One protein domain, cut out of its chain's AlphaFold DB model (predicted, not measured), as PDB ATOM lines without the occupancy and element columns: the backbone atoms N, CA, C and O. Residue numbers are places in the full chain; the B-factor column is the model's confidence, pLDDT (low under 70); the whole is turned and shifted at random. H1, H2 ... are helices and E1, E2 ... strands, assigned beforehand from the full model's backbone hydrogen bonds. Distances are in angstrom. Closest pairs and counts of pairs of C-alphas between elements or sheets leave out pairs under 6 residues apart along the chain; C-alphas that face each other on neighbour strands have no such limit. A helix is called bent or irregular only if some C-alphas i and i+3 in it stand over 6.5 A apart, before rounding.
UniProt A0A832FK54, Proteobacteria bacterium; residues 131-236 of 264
ATOM      1  N   LEU A 131     300.261 209.492 234.135       65.88
ATOM      2  CA  LEU A 131     299.952 209.713 232.726       65.88
ATOM      3  C   LEU A 131     300.659 208.651 231.890       65.88
ATOM      4  O   LEU A 131     301.881 208.639 231.791       65.88
ATOM      5  N   LEU A 132     299.864 207.782 231.269       58.06
ATOM      6  CA  LEU A 132     300.346 206.674 230.437       58.06
ATOM      7  C   LEU A 132     300.946 207.140 229.099       58.06
ATOM      8  O   LEU A 132     301.811 206.472 228.544       58.06
ATOM      9  N   THR A 133     300.507 208.292 228.580       59.81
ATOM     10  CA  THR A 133     300.959 208.821 227.284       59.81
ATOM     11  C   THR A 133     301.404 210.269 227.439       59.81
ATOM     12  O   THR A 133     300.574 211.177 227.533       59.81
ATOM     13  N   LEU A 134     302.717 210.488 227.444       68.50
ATOM     14  CA  LEU A 134     303.314 211.803 227.643       68.50
ATOM     15  C   LEU A 134     304.298 212.161 226.540       68.50
ATOM     16  O   LEU A 134     305.037 211.318 226.038       68.50
ATOM     17  N   VAL A 135     304.305 213.450 226.214       74.62
ATOM     18  CA  VAL A 135     305.397 214.112 225.512       74.62
ATOM     19  C   VAL A 135     306.159 214.951 226.518       74.62
ATOM     20  O   VAL A 135     305.568 215.814 227.174       74.62
ATOM     21  N   ASN A 136     307.469 214.731 226.588       76.75
ATOM     22  CA  ASN A 136     308.351 215.429 227.516       76.75
ATOM     23  C   ASN A 136     309.264 216.399 226.787       76.75
ATOM     24  O   ASN A 136     309.938 216.044 225.820       76.75
ATOM     25  N   ILE A 137     309.288 217.645 227.258       77.69
ATOM     26  CA  ILE A 137     310.076 218.714 226.651       77.69
ATOM     27  C   ILE A 137     310.761 219.524 227.744       77.69
ATOM     28  O   ILE A 137     310.110 220.096 228.619       77.69
ATOM     29  N   LYS A 138     312.090 219.639 227.643       79.12
ATOM     30  CA  LYS A 138     312.867 220.624 228.401       79.12
ATOM     31  C   LYS A 138     312.724 221.980 227.709       79.12
ATOM     32  O   LYS A 138     313.054 222.125 226.531       79.12
ATOM     33  N   LYS A 139     312.227 222.988 228.427       80.38
ATOM     34  CA  LYS A 139     312.075 224.354 227.917       80.38
ATOM     35  C   LYS A 139     312.692 225.358 228.877       80.38
ATOM     36  O   LYS A 139     312.306 225.453 230.037       80.38
ATOM     37  N   ARG A 140     313.583 226.189 228.340       80.75
ATOM     38  CA  ARG A 140     314.073 227.383 229.024       80.75
ATOM     39  C   ARG A 140     313.066 228.519 228.878       80.75
ATOM     40  O   ARG A 140     312.700 228.897 227.761       80.75
ATOM     41  N   VAL A 141     312.614 229.075 229.997       79.00
ATOM     42  CA  VAL A 141     311.675 230.201 230.052       79.00
ATOM     43  C   VAL A 141     312.215 231.326 230.927       79.00
ATOM     44  O   VAL A 141     313.032 231.110 231.819       79.00
ATOM     45  N   ILE A 142     311.749 232.545 230.671       78.69
ATOM     46  CA  ILE A 142     312.002 233.698 231.534       78.69
ATOM     47  C   ILE A 142     310.746 233.913 232.377       78.69
ATOM     48  O   ILE A 142     309.650 234.004 231.821       78.69
ATOM     49  N   ILE A 143     310.908 233.950 233.699       74.56
ATOM     50  CA  ILE A 143     309.840 234.254 234.658       74.56
ATOM     51  C   ILE A 143     310.341 235.394 235.547       74.56
ATOM     52  O   ILE A 143     311.385 235.275 236.198       74.56
ATOM     53  N   GLY A 144     309.632 236.525 235.531       75.69
ATOM     54  CA  GLY A 144     310.152 237.778 236.075       75.69
ATOM     55  C   GLY A 144     311.473 238.164 235.398       75.69
ATOM     56  O   GLY A 144     311.548 238.245 234.177       75.69
ATOM     57  N   LYS A 145     312.535 238.360 236.190       73.00
ATOM     58  CA  LYS A 145     313.875 238.752 235.704       73.00
ATOM     59  C   LYS A 145     314.864 237.583 235.550       73.00
ATOM     60  O   LYS A 145     316.045 237.814 235.322       73.00
ATOM     61  N   ARG A 146     314.438 236.327 235.739       75.56
ATOM     62  CA  ARG A 146     315.349 235.165 235.802       75.56
ATOM     63  C   ARG A 146     315.018 234.120 234.738       75.56
ATOM     64  O   ARG A 146     313.849 233.847 234.472       75.56
ATOM     65  N   LYS A 147     316.060 233.495 234.178       80.38
ATOM     66  CA  LYS A 147     315.939 232.299 233.330       80.38
ATOM     67  C   LYS A 147     315.718 231.069 234.214       80.38
ATOM     68  O   LYS A 147     316.357 230.931 235.258       80.38
ATOM     69  N   LYS A 148     314.789 230.209 233.809       81.12
ATOM     70  CA  LYS A 148     314.419 228.969 234.492       81.12
ATOM     71  C   LYS A 148     314.257 227.857 233.475       81.12
ATOM     72  O   LYS A 148     313.659 228.070 232.422       81.12
ATOM     73  N   ASP A 149     314.786 226.693 233.809       81.62
ATOM     74  CA  ASP A 149     314.600 225.489 233.020       81.62
ATOM     75  C   ASP A 149     313.416 224.715 233.594       81.62
ATOM     76  O   ASP A 149     313.335 224.461 234.796       81.62
ATOM     77  N   LEU A 150     312.457 224.418 232.724       82.44
ATOM     78  CA  LEU A 150     311.260 223.660 233.043       82.44
ATOM     79  C   LEU A 150     311.291 222.344 232.281       82.44
ATOM     80  O   LEU A 150     311.547 222.327 231.075       82.44
ATOM     81  N   LEU A 151     310.968 221.261 232.972       83.19
ATOM     82  CA  LEU A 151     310.479 220.046 232.350       83.19
ATOM     83  C   LEU A 151     308.968 220.170 232.215       83.19
ATOM     84  O   LEU A 151     308.274 220.392 233.204       83.19
ATOM     85  N   VAL A 152     308.469 220.047 230.991       83.06
ATOM     86  CA  VAL A 152     307.036 220.043 230.721       83.06
ATOM     87  C   VAL A 152     306.637 218.694 230.159       83.06
ATOM     88  O   VAL A 152     307.140 218.277 229.116       83.06
ATOM     89  N   GLU A 153     305.727 218.040 230.866       83.62
ATOM     90  CA  GLU A 153     305.132 216.759 230.506       83.62
ATOM     91  C   GLU A 153     303.687 217.035 230.080       83.62
ATOM     92  O   GLU A 153     302.902 217.621 230.832       83.62
ATOM     93  N   VAL A 154     303.330 216.678 228.848       83.56
ATOM     94  CA  VAL A 154     302.012 216.980 228.280       83.56
ATOM     95  C   VAL A 154     301.358 215.728 227.728       83.56
ATOM     96  O   VAL A 154     301.942 215.029 226.901       83.56
ATOM     97  N   ALA A 155     300.107 215.496 228.122       83.06
ATOM     98  CA  ALA A 155     299.259 214.489 227.497       83.06
ATOM     99  C   ALA A 155     298.474 215.124 226.347       83.06
ATOM    100  O   ALA A 155     297.764 216.125 226.524       83.06
ATOM    101  N   ILE A 156     298.597 214.539 225.158       79.38
ATOM    102  CA  ILE A 156     298.067 215.095 223.913       79.38
ATOM    103  C   ILE A 156     296.847 214.294 223.463       79.38
ATOM    104  O   ILE A 156     296.852 213.067 223.460       79.38
ATOM    105  N   SER A 157     295.795 214.999 223.049       78.75
ATOM    106  CA  SER A 157     294.620 214.394 222.421       78.75
ATOM    107  C   SER A 157     294.986 213.766 221.077       78.75
ATOM    108  O   SER A 157     295.476 214.467 220.193       78.75
ATOM    109  N   SER A 158     294.675 212.486 220.877       74.62
ATOM    110  CA  SER A 158     294.898 211.795 219.599       74.62
ATOM    111  C   SER A 158     294.073 212.370 218.443       74.62
ATOM    112  O   SER A 158     294.519 212.303 217.303       74.62
ATOM    113  N   LYS A 159     292.904 212.965 218.729       78.75
ATOM    114  CA  LYS A 159     291.988 213.521 217.717       78.75
ATOM    115  C   LYS A 159     292.346 214.938 217.269       78.75
ATOM    116  O   LYS A 159     292.121 215.297 216.127       78.75
ATOM    117  N   THR A 160     292.822 215.768 218.197       76.44
ATOM    118  CA  THR A 160     292.961 217.224 217.990       76.44
ATOM    119  C   THR A 160     294.395 217.721 218.138       76.44
ATOM    120  O   THR A 160     294.620 218.927 218.070       76.44
ATOM    121  N   ASN A 161     295.340 216.830 218.467       76.12
ATOM    122  CA  ASN A 161     296.734 217.139 218.809       76.12
ATOM    123  C   ASN A 161     296.900 218.242 219.874       76.12
ATOM    124  O   ASN A 161     297.979 218.805 220.053       76.12
ATOM    125  N   SER A 162     295.830 218.543 220.619       79.81
ATOM    126  CA  SER A 162     295.811 219.598 221.621       79.81
ATOM    127  C   SER A 162     296.119 219.037 223.012       79.81
ATOM    128  O   SER A 162     295.679 217.928 223.345       79.81
ATOM    129  N   PRO A 163     296.856 219.791 223.844       83.88
ATOM    130  CA  PRO A 163     297.196 219.384 225.199       83.88
ATOM    131  C   PRO A 163     295.924 219.243 226.035       83.88
ATOM    132  O   PRO A 163     295.148 220.193 226.179       83.88
ATOM    133  N   LYS A 164     295.680 218.057 226.585       87.19
ATOM    134  CA  LYS A 164     294.567 217.808 227.515       87.19
ATOM    135  C   LYS A 164     295.017 217.950 228.957       87.19
ATOM    136  O   LYS A 164     294.272 218.529 229.741       87.19
ATOM    137  N   TYR A 165     296.241 217.524 229.233       88.56
ATOM    138  CA  TYR A 165     296.884 217.639 230.529       88.56
ATOM    139  C   TYR A 165     298.288 218.216 230.365       88.56
ATOM    140  O   TYR A 165     298.956 217.922 229.373       88.56
ATOM    141  N   ALA A 166     298.732 219.007 231.330       90.06
ATOM    142  CA  ALA A 166     300.093 219.493 231.440       90.06
ATOM    143  C   ALA A 166     300.575 219.379 232.889       90.06
ATOM    144  O   ALA A 166     299.830 219.659 233.831       90.06
ATOM    145  N   LYS A 167     301.842 219.009 233.040       89.75
ATOM    146  CA  LYS A 167     302.611 219.090 234.276       89.75
ATOM    147  C   LYS A 167     303.893 219.848 233.981       89.75
ATOM    148  O   LYS A 167     304.527 219.631 232.950       89.75
ATOM    149  N   MET A 168     304.249 220.761 234.868       89.69
ATOM    150  CA  MET A 168     305.463 221.554 234.755       89.69
ATOM    151  C   MET A 168     306.278 221.386 236.020       89.69
ATOM    152  O   MET A 168     305.771 221.627 237.110       89.69
ATOM    153  N   THR A 169     307.547 221.048 235.859       88.88
ATOM    154  CA  THR A 169     308.471 220.821 236.965       88.88
ATOM    155  C   THR A 169     309.693 221.705 236.767       88.88
ATOM    156  O   THR A 169     310.297 221.712 235.691       88.88
ATOM    157  N   LEU A 170     310.056 222.481 237.786       87.25
ATOM    158  CA  LEU A 170     311.315 223.218 237.807       87.25
ATOM    159  C   LEU A 170     312.480 222.242 237.845       87.25
ATOM    160  O   LEU A 170     312.500 221.317 238.653       87.25
ATOM    161  N   LEU A 171     313.461 222.484 236.987       83.38
ATOM    162  CA  LEU A 171     314.719 221.763 237.013       83.38
ATOM    163  C   LEU A 171     315.757 222.612 237.743       83.38
ATOM    164  O   LEU A 171     316.012 223.761 237.368       83.38
ATOM    165  N   ASP A 172     316.358 222.031 238.773       71.38
ATOM    166  CA  ASP A 172     317.545 222.573 239.419       71.38
ATOM    167  C   ASP A 172     318.763 221.790 238.899       71.38
ATOM    168  O   ASP A 172     318.952 220.625 239.232       71.38
ATOM    169  N   GLY A 173     319.566 222.427 238.039       62.81
ATOM    170  CA  GLY A 173     320.734 221.810 237.394       62.81
ATOM    171  C   GLY A 173     320.409 220.999 236.132       62.81
ATOM    172  O   GLY A 173     319.304 221.067 235.583       62.81
ATOM    173  N   ASP A 174     321.389 220.234 235.648       53.16
ATOM    174  CA  ASP A 174     321.228 219.344 234.495       53.16
ATOM    175  C   ASP A 174     320.633 217.999 234.912       53.16
ATOM    176  O   ASP A 174     321.286 216.961 234.961       53.16
ATOM    177  N   VAL A 175     319.340 218.027 235.223       55.12
ATOM    178  CA  VAL A 175     318.562 216.817 235.485       55.12
ATOM    179  C   VAL A 175     318.341 216.078 234.160       55.12
ATOM    180  O   VAL A 175     317.771 216.640 233.215       55.12
ATOM    181  N   LYS A 176     318.787 214.816 234.087       55.81
ATOM    182  CA  LYS A 176     318.425 213.900 232.995       55.81
ATOM    183  C   LYS A 176     316.910 213.701 233.003       55.81
ATOM    184  O   LYS A 176     316.311 213.512 234.060       55.81
ATOM    185  N   LEU A 177     316.295 213.778 231.826       57.44
ATOM    186  CA  LEU A 177     314.863 213.531 231.674       57.44
ATOM    187  C   LEU A 177     314.538 212.136 232.235       57.44
ATOM    188  O   LEU A 177     315.279 211.202 231.932       57.44
ATOM    189  N   PRO A 178     313.484 211.984 233.057       54.25
ATOM    190  CA  PRO A 178     313.105 210.676 233.568       54.25
ATOM    191  C   PRO A 178     312.785 209.745 232.394       54.25
ATOM    192  O   PRO A 178     311.926 210.058 231.568       54.25
ATOM    193  N   ASP A 179     313.479 208.607 232.347       49.88
ATOM    194  CA  ASP A 179     313.422 207.607 231.273       49.88
ATOM    195  C   ASP A 179     312.187 206.700 231.422       49.88
ATOM    196  O   ASP A 179     312.245 205.478 231.473       49.88
ATOM    197  N   LYS A 180     311.023 207.322 231.609       53.53
ATOM    198  CA  LYS A 180     309.750 206.655 231.921       53.53
ATOM    199  C   LYS A 180     309.038 206.111 230.664       53.53
ATOM    200  O   LYS A 180     307.814 206.049 230.632       53.53
ATOM    201  N   GLY A 181     309.781 205.745 229.614       48.31
ATOM    202  CA  GLY A 181     309.211 205.184 228.374       48.31
ATOM    203  C   GLY A 181     308.301 206.151 227.604       48.31
ATOM    204  O   GLY A 181     307.401 205.732 226.876       48.31
ATOM    205  N   TYR A 182     308.490 207.456 227.795       57.16
ATOM    206  CA  TYR A 182     307.683 208.486 227.157       57.16
ATOM    207  C   TYR A 182     308.154 208.760 225.737       57.16
ATOM    208  O   TYR A 182     309.357 208.846 225.493       57.16
ATOM    209  N   LYS A 183     307.209 209.009 224.827       58.44
ATOM    210  CA  LYS A 183     307.565 209.387 223.463       58.44
ATOM    211  C   LYS A 183     308.250 210.744 223.469       58.44
ATOM    212  O   LYS A 183     307.648 211.763 223.833       58.44
ATOM    213  N   SER A 184     309.500 210.778 223.029       65.88
ATOM    214  CA  SER A 184     310.160 212.033 222.704       65.88
ATOM    215  C   SER A 184     309.328 212.761 221.653       65.88
ATOM    216  O   SER A 184     308.783 212.151 220.734       65.88
ATOM    217  N   LEU A 185     309.256 214.094 221.726       68.31
ATOM    218  CA  LEU A 185     308.626 214.888 220.664       68.31
ATOM    219  C   LEU A 185     309.217 214.551 219.273       68.31
ATOM    220  O   LEU A 185     308.549 214.731 218.257       68.31
ATOM    221  N   MET A 186     310.462 214.065 219.240       67.06
ATOM    222  CA  MET A 186     311.162 213.622 218.033       67.06
ATOM    223  C   MET A 186     310.547 212.382 217.368       67.06
ATOM    224  O   MET A 186     310.768 212.185 216.182       67.06
ATOM    225  N   GLU A 187     309.770 211.578 218.096       73.19
ATOM    226  CA  GLU A 187     309.132 210.359 217.575       73.19
ATOM    227  C   GLU A 187     307.843 210.639 216.787       73.19
ATOM    228  O   GLU A 187     307.278 209.735 216.173       73.19
ATOM    229  N   TYR A 188     307.345 211.877 216.811       74.56
ATOM    230  CA  TYR A 188     306.182 212.284 216.025       74.56
ATOM    231  C   TYR A 188     306.582 212.724 214.616       74.56
ATOM    232  O   TYR A 188     307.645 213.315 214.411       74.56
ATOM    233  N   ASP A 189     305.674 212.528 213.655       80.81
ATOM    234  CA  ASP A 189     305.828 213.067 212.307       80.81
ATOM    235  C   ASP A 189     305.962 214.602 212.325       80.81
ATOM    236  O   ASP A 189     305.519 215.302 213.246       80.81
ATOM    237  N   LYS A 190     306.587 215.149 211.277       80.88
ATOM    238  CA  LYS A 190     306.918 216.578 211.183       80.88
ATOM    239  C   LYS A 190     305.684 217.484 211.295       80.88
ATOM    240  O   LYS A 190     305.785 218.567 211.878       80.88
ATOM    241  N   GLY A 191     304.540 217.054 210.757       82.88
ATOM    242  CA  GLY A 191     303.285 217.803 210.791       82.88
ATOM    243  C   GLY A 191     302.734 217.889 212.211       82.88
ATOM    244  O   GLY A 191     302.595 218.983 212.766       82.88
ATOM    245  N   LYS A 192     302.536 216.733 212.847       79.75
ATOM    246  CA  LYS A 192     302.052 216.631 214.226       79.75
ATOM    247  C   LYS A 192     302.984 217.319 215.214       79.75
ATOM    248  O   LYS A 192     302.525 218.066 216.078       79.75
ATOM    249  N   ARG A 193     304.301 217.174 215.052       82.62
ATOM    250  CA  ARG A 193     305.294 217.881 215.870       82.62
ATOM    251  C   ARG A 193     305.123 219.402 215.810       82.62
ATOM    252  O   ARG A 193     305.202 220.064 216.847       82.62
ATOM    253  N   LYS A 194     304.876 219.968 214.623       84.56
ATOM    254  CA  LYS A 194     304.658 221.415 214.442       84.56
ATOM    255  C   LYS A 194     303.398 221.890 215.173       84.56
ATOM    256  O   LYS A 194     303.435 222.929 215.835       84.56
ATOM    257  N   GLU A 195     302.310 221.128 215.101       84.75
ATOM    258  CA  GLU A 195     301.062 221.448 215.806       84.75
ATOM    259  C   GLU A 195     301.218 221.395 217.327       84.75
ATOM    260  O   GLU A 195     300.805 222.318 218.033       84.75
ATOM    261  N   VAL A 196     301.868 220.348 217.835       81.75
ATOM    262  CA  VAL A 196     302.134 220.190 219.267       81.75
ATOM    263  C   VAL A 196     302.983 221.353 219.782       81.75
ATOM    264  O   VAL A 196     302.641 221.970 220.791       81.75
ATOM    265  N   LEU A 197     304.038 221.739 219.057       84.44
ATOM    266  CA  LEU A 197     304.865 222.898 219.406       84.44
ATOM    267  C   LEU A 197     304.076 224.214 219.421       84.44
ATOM    268  O   LEU A 197     304.305 225.044 220.303       84.44
ATOM    269  N   LYS A 198     303.129 224.408 218.493       88.81
ATOM    270  CA  LYS A 198     302.246 225.587 218.485       88.81
ATOM    271  C   LYS A 198     301.424 225.666 219.773       88.81
ATOM    272  O   LYS A 198     301.392 226.719 220.413       88.81
ATOM    273  N   TRP A 199     300.811 224.557 220.183       88.19
ATOM    274  CA  TRP A 199     300.040 224.493 221.426       88.19
ATOM    275  C   TRP A 199     300.895 224.718 222.670       88.19
ATOM    276  O   TRP A 199     300.483 225.440 223.578       88.19
ATOM    277  N   LEU A 200     302.093 224.140 222.706       85.12
ATOM    278  CA  LEU A 200     303.021 224.321 223.818       85.12
ATOM    279  C   LEU A 200     303.480 225.770 223.942       85.12
ATOM    280  O   LEU A 200     303.497 226.310 225.044       85.12
ATOM    281  N   ASN A 201     303.798 226.428 222.826       88.38
ATOM    282  CA  ASN A 201     304.156 227.844 222.832       88.38
ATOM    283  C   ASN A 201     303.015 228.706 223.385       88.38
ATOM    284  O   ASN A 201     303.269 229.566 224.224       88.38
ATOM    285  N   LEU A 202     301.765 228.443 222.986       90.31
ATOM    286  CA  LEU A 202     300.598 229.147 223.530       90.31
ATOM    287  C   LEU A 202     300.458 228.934 225.044       90.31
ATOM    288  O   LEU A 202     300.214 229.881 225.790       90.31
ATOM    289  N   LEU A 203     300.651 227.700 225.504       89.38
ATOM    290  CA  LEU A 203     300.618 227.342 226.917       89.38
ATOM    291  C   LEU A 203     301.709 228.089 227.711       89.38
ATOM    292  O   LEU A 203     301.406 228.702 228.734       89.38
ATOM    293  N   PHE A 204     302.942 228.171 227.203       87.25
ATOM    294  CA  PHE A 204     304.000 228.975 227.829       87.25
ATOM    295  C   PHE A 204     303.708 230.477 227.821       87.25
ATOM    296  O   PHE A 204     304.000 231.159 228.805       87.25
ATOM    297  N   THR A 205     303.142 231.009 226.737       89.56
ATOM    298  CA  THR A 205     302.754 232.423 226.652       89.56
ATOM    299  C   THR A 205     301.694 232.752 227.697       89.56
ATOM    300  O   THR A 205     301.882 233.677 228.483       89.56
ATOM    301  N   ASN A 206     300.637 231.944 227.789       90.50
ATOM    302  CA  ASN A 206     299.575 232.129 228.778       90.50
ATOM    303  C   ASN A 206     300.105 232.019 230.211       90.50
ATOM    304  O   ASN A 206     299.759 232.836 231.061       90.50
ATOM    305  N   MET A 207     300.981 231.046 230.477       90.12
ATOM    306  CA  MET A 207     301.645 230.911 231.773       90.12
ATOM    307  C   MET A 207     302.422 232.184 232.138       90.12
ATOM    308  O   MET A 207     302.280 232.693 233.246       90.12
ATOM    309  N   ARG A 208     303.212 232.742 231.212       86.38
ATOM    310  CA  ARG A 208     303.973 233.979 231.461       86.38
ATOM    311  C   ARG A 208     303.069 235.167 231.764       86.38
ATOM    312  O   ARG A 208     303.373 235.916 232.687       86.38
ATOM    313  N   VAL A 209     301.975 235.323 231.018       87.69
ATOM    314  CA  VAL A 209     300.990 236.393 231.247       87.69
ATOM    315  C   VAL A 209     300.421 236.297 232.662       87.69
ATOM    316  O   VAL A 209     300.448 237.278 233.399       87.69
ATOM    317  N   VAL A 210     299.996 235.100 233.073       87.25
ATOM    318  CA  VAL A 210     299.470 234.854 234.424       87.25
ATOM    319  C   VAL A 210     300.513 235.173 235.495       87.25
ATOM    320  O   VAL A 210     300.224 235.864 236.466       87.25
ATOM    321  N   PHE A 211     301.747 234.706 235.321       85.62
ATOM    322  CA  PHE A 211     302.767 234.850 236.357       85.62
ATOM    323  C   PHE A 211     303.204 236.298 236.527       85.62
ATOM    324  O   PHE A 211     303.352 236.757 237.656       85.62
ATOM    325  N   ASN A 212     303.380 237.016 235.417       81.88
ATOM    326  CA  ASN A 212     303.774 238.418 235.445       81.88
ATOM    327  C   ASN A 212     302.635 239.332 235.928       81.88
ATOM    328  O   ASN A 212     302.924 240.381 236.496       81.88
ATOM    329  N   GLY A 213     301.369 238.947 235.721       81.75
ATOM    330  CA  GLY A 213     300.204 239.717 236.165       81.75
ATOM    331  C   GLY A 213     299.815 239.486 237.630       81.75
ATOM    332  O   GLY A 213     299.484 240.435 238.334       81.75
ATOM    333  N   THR A 214     299.866 238.240 238.109       82.94
ATOM    334  CA  THR A 214     299.332 237.868 239.435       82.94
ATOM    335  C   THR A 214     300.394 237.892 240.539       82.94
ATOM    336  O   THR A 214     300.081 238.177 241.702       82.94
ATOM    337  N   TYR A 215     301.658 237.594 240.213       79.62
ATOM    338  CA  TYR A 215     302.721 237.392 241.201       79.62
ATOM    339  C   TYR A 215     303.820 238.450 241.084       79.62
ATOM    340  O   TYR A 215     304.701 238.373 240.230       79.62
ATOM    341  N   HIS A 216     303.830 239.408 242.015       63.03
ATOM    342  CA  HIS A 216     304.959 240.324 242.169       63.03
ATOM    343  C   HIS A 216     306.190 239.544 242.636       63.03
ATOM    344  O   HIS A 216     306.216 239.025 243.748       63.03
ATOM    345  N   SER A 217     307.199 239.455 241.765       54.12
ATOM    346  CA  SER A 217     308.482 238.793 242.020       54.12
ATOM    347  C   SER A 217     308.318 237.333 242.446       54.12
ATOM    348  O   SER A 217     308.397 237.002 243.626       54.12
ATOM    349  N   ALA A 218     308.110 236.437 241.475       56.75
ATOM    350  CA  ALA A 218     308.053 234.996 241.703       56.75
ATOM    351  C   ALA A 218     309.342 234.490 242.390       56.75
ATOM    352  O   ALA A 218     310.341 234.164 241.743       56.75
ATOM    353  N   CYS A 219     309.330 234.468 243.725       66.69
ATOM    354  CA  CYS A 219     310.415 233.942 244.537       66.69
ATOM    355  C   CYS A 219     310.674 232.493 244.116       66.69
ATOM    356  O   CYS A 219     309.732 231.702 244.024       66.69
ATOM    357  N   ARG A 220     311.949 232.143 243.869       70.56
ATOM    358  CA  ARG A 220     312.359 230.798 243.413       70.56
ATOM    359  C   ARG A 220     311.714 229.707 244.267       70.56
ATOM    360  O   ARG A 220     311.254 228.715 243.721       70.56
ATOM    361  N   LYS A 221     311.641 229.943 245.577       82.12
ATOM    362  CA  LYS A 221     311.154 228.996 246.575       82.12
ATOM    363  C   LYS A 221     309.740 228.477 246.316       82.12
ATOM    364  O   LYS A 221     309.473 227.303 246.529       82.12
ATOM    365  N   HIS A 222     308.838 229.336 245.849       87.44
ATOM    366  CA  HIS A 222     307.427 228.977 245.668       87.44
ATOM    367  C   HIS A 222     307.015 228.862 244.207       87.44
ATOM    368  O   HIS A 222     305.850 228.608 243.913       87.44
ATOM    369  N   LEU A 223     307.962 229.041 243.286       88.06
ATOM    370  CA  LEU A 223     307.680 229.039 241.861       88.06
ATOM    371  C   LEU A 223     307.053 227.711 241.407       88.06
ATOM    372  O   LEU A 223     306.156 227.744 240.571       88.06
ATOM    373  N   GLN A 224     307.448 226.578 242.001       90.81
ATOM    374  CA  GLN A 224     306.827 225.283 241.710       90.81
ATOM    375  C   GLN A 224     305.334 225.281 242.060       90.81
ATOM    376  O   GLN A 224     304.522 224.940 241.215       90.81
ATOM    377  N   LEU A 225     304.949 225.780 243.240       91.75
ATOM    378  CA  LEU A 225     303.537 225.855 243.644       91.75
ATOM    379  C   LEU A 225     302.702 226.765 242.730       91.75
ATOM    380  O   LEU A 225     301.506 226.537 242.556       91.75
ATOM    381  N   TYR A 226     303.309 227.799 242.141       91.12
ATOM    382  CA  TYR A 226     302.636 228.637 241.142       91.12
ATOM    383  C   TYR A 226     302.449 227.891 239.813       91.12
ATOM    384  O   TYR A 226     301.413 228.048 239.164       91.12
ATOM    385  N   LEU A 227     303.423 227.065 239.414       91.56
ATOM    386  CA  LEU A 227     303.313 226.190 238.240       91.56
ATOM    387  C   LEU A 227     302.258 225.109 238.462       91.56
ATOM    388  O   LEU A 227     301.453 224.870 237.564       91.56
ATOM    389  N   ASP A 228     302.208 224.528 239.659       93.00
ATOM    390  CA  ASP A 228     301.209 223.533 240.047       93.00
ATOM    391  C   ASP A 228     299.794 224.129 239.990       93.00
ATOM    392  O   ASP A 228     298.888 223.510 239.439       93.00
ATOM    393  N   GLU A 229     299.598 225.365 240.468       93.56
ATOM    394  CA  GLU A 229     298.318 226.073 240.323       93.56
ATOM    395  C   GLU A 229     297.935 226.275 238.852       93.56
ATOM    396  O   GLU A 229     296.790 226.024 238.463       93.56
ATOM    397  N   TYR A 230     298.877 226.730 238.024       92.56
ATOM    398  CA  TYR A 230     298.630 226.930 236.598       92.56
ATOM    399  C   TYR A 230     298.246 225.621 235.900       92.56
ATOM    400  O   TYR A 230     297.247 225.580 235.175       92.56
ATOM    401  N   CYS A 231     298.992 224.544 236.161       92.56
ATOM    402  CA  CYS A 231     298.712 223.213 235.630       92.56
ATOM    403  C   CYS A 231     297.339 222.722 236.093       92.56
ATOM    404  O   CYS A 231     296.503 222.383 235.256       92.56
ATOM    405  N   TYR A 232     297.040 222.810 237.393       93.06
ATOM    406  CA  TYR A 232     295.758 222.391 237.961       93.06
ATOM    407  C   TYR A 232     294.563 223.053 237.268       93.06
ATOM    408  O   TYR A 232     293.568 222.384 236.959       93.06
ATOM    409  N   ARG A 233     294.667 224.359 236.993       91.50
ATOM    410  CA  ARG A 233     293.652 225.135 236.267       91.50
ATOM    411  C   ARG A 233     293.563 224.720 234.806       91.50
ATOM    412  O   ARG A 233     292.467 224.459 234.310       91.50
ATOM    413  N   PHE A 234     294.700 224.627 234.121       91.44
ATOM    414  CA  PHE A 234     294.765 224.221 232.718       91.44
ATOM    415  C   PHE A 234     294.144 222.831 232.492       91.44
ATOM    416  O   PHE A 234     293.343 222.641 231.566       91.44
ATOM    417  N   ASN A 235     294.450 221.888 233.384       91.12
ATOM    418  CA  ASN A 235     293.976 220.503 233.369       91.12
ATOM    419  C   ASN A 235     292.457 220.401 233.573       91.12
ATOM    420  O   ASN A 235     291.833 219.422 233.172       91.12
ATOM    421  N   ARG A 236     291.835 221.433 234.155       90.50
ATOM    422  CA  ARG A 236     290.399 221.476 234.483       90.50
ATOM    423  C   ARG A 236     289.655 222.610 233.779       90.50
ATOM    424  O   ARG A 236     288.522 222.915 234.138       90.50
TER     425      ARG A 236
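This is residues 131 to 236 of the 264 residues of a protein of Proteobacteria bacterium (UniProt A0A832FK54). A strongly twisted sheet of three strands is sandwiched between two helices, the long H1 along one face and the shorter H2 along the other. A long stretch, residues 172 to 189, loops from E3 round to H1, and its residues 183 to 184 pair with the beginning of E1. The printed part has 106 residues, with E1, E2, E3, H1 and H2 in that order; the sheet runs E1, E2, E3, antiparallel throughout, and the class is mixed, helices and strands. It is compact, with a radius of gyration of the C-alphas of 13.8 A and spans of 40 by 27 by 22 A.

E1, residues 135 to 143, bends by 58 degrees at residue 140 and forms a hairpin with E2, residues 146 to 156, with N 139 and O 150 2.8 A apart. E2 forms a hairpin with E3, residues 163 to 171, with N 153 and O 167 2.9 A apart. The three make a meander, each strand the antiparallel neighbour of the one before. H1, residues 190 to 214, is on the sheet at a height of 6.1 A, over E1 and, only just, with 3 C-alphas, E2; its closest C-alphas to E1 are those of Arg 208 and Ile 143, 6.7 A. H2, residues 220 to 235, is on the opposite face at a height of 8.3 A, over E2 and E3; the C-alphas of Asn 235 and Tyr 165 in E3 are closest, 5.0 A. Every O i to N i+4 pair is within hydrogen-bond range in H1, and 10 of 12 in H2.

E1 begins at C-alpha 135 (305.397, 214.112, 225.512) and is 22.6 A long; E2 is 29.0 A and E3 21.3 A. H1 is 36.2 A. H2, 23.3 A, ends at C-alpha 235 (293.976, 220.503, 233.369) and is irregular, with C-alphas 221 and 224 7.5 A apart.

The C-alphas of Asp 189 and His 216, 40.4 A apart, are the two farthest apart. The printed part has no cut, and the link E3 to H1 is long, with 18 residues. Residues 131 to 134, 173 to 186 and 216 to 219 have pLDDT under 70.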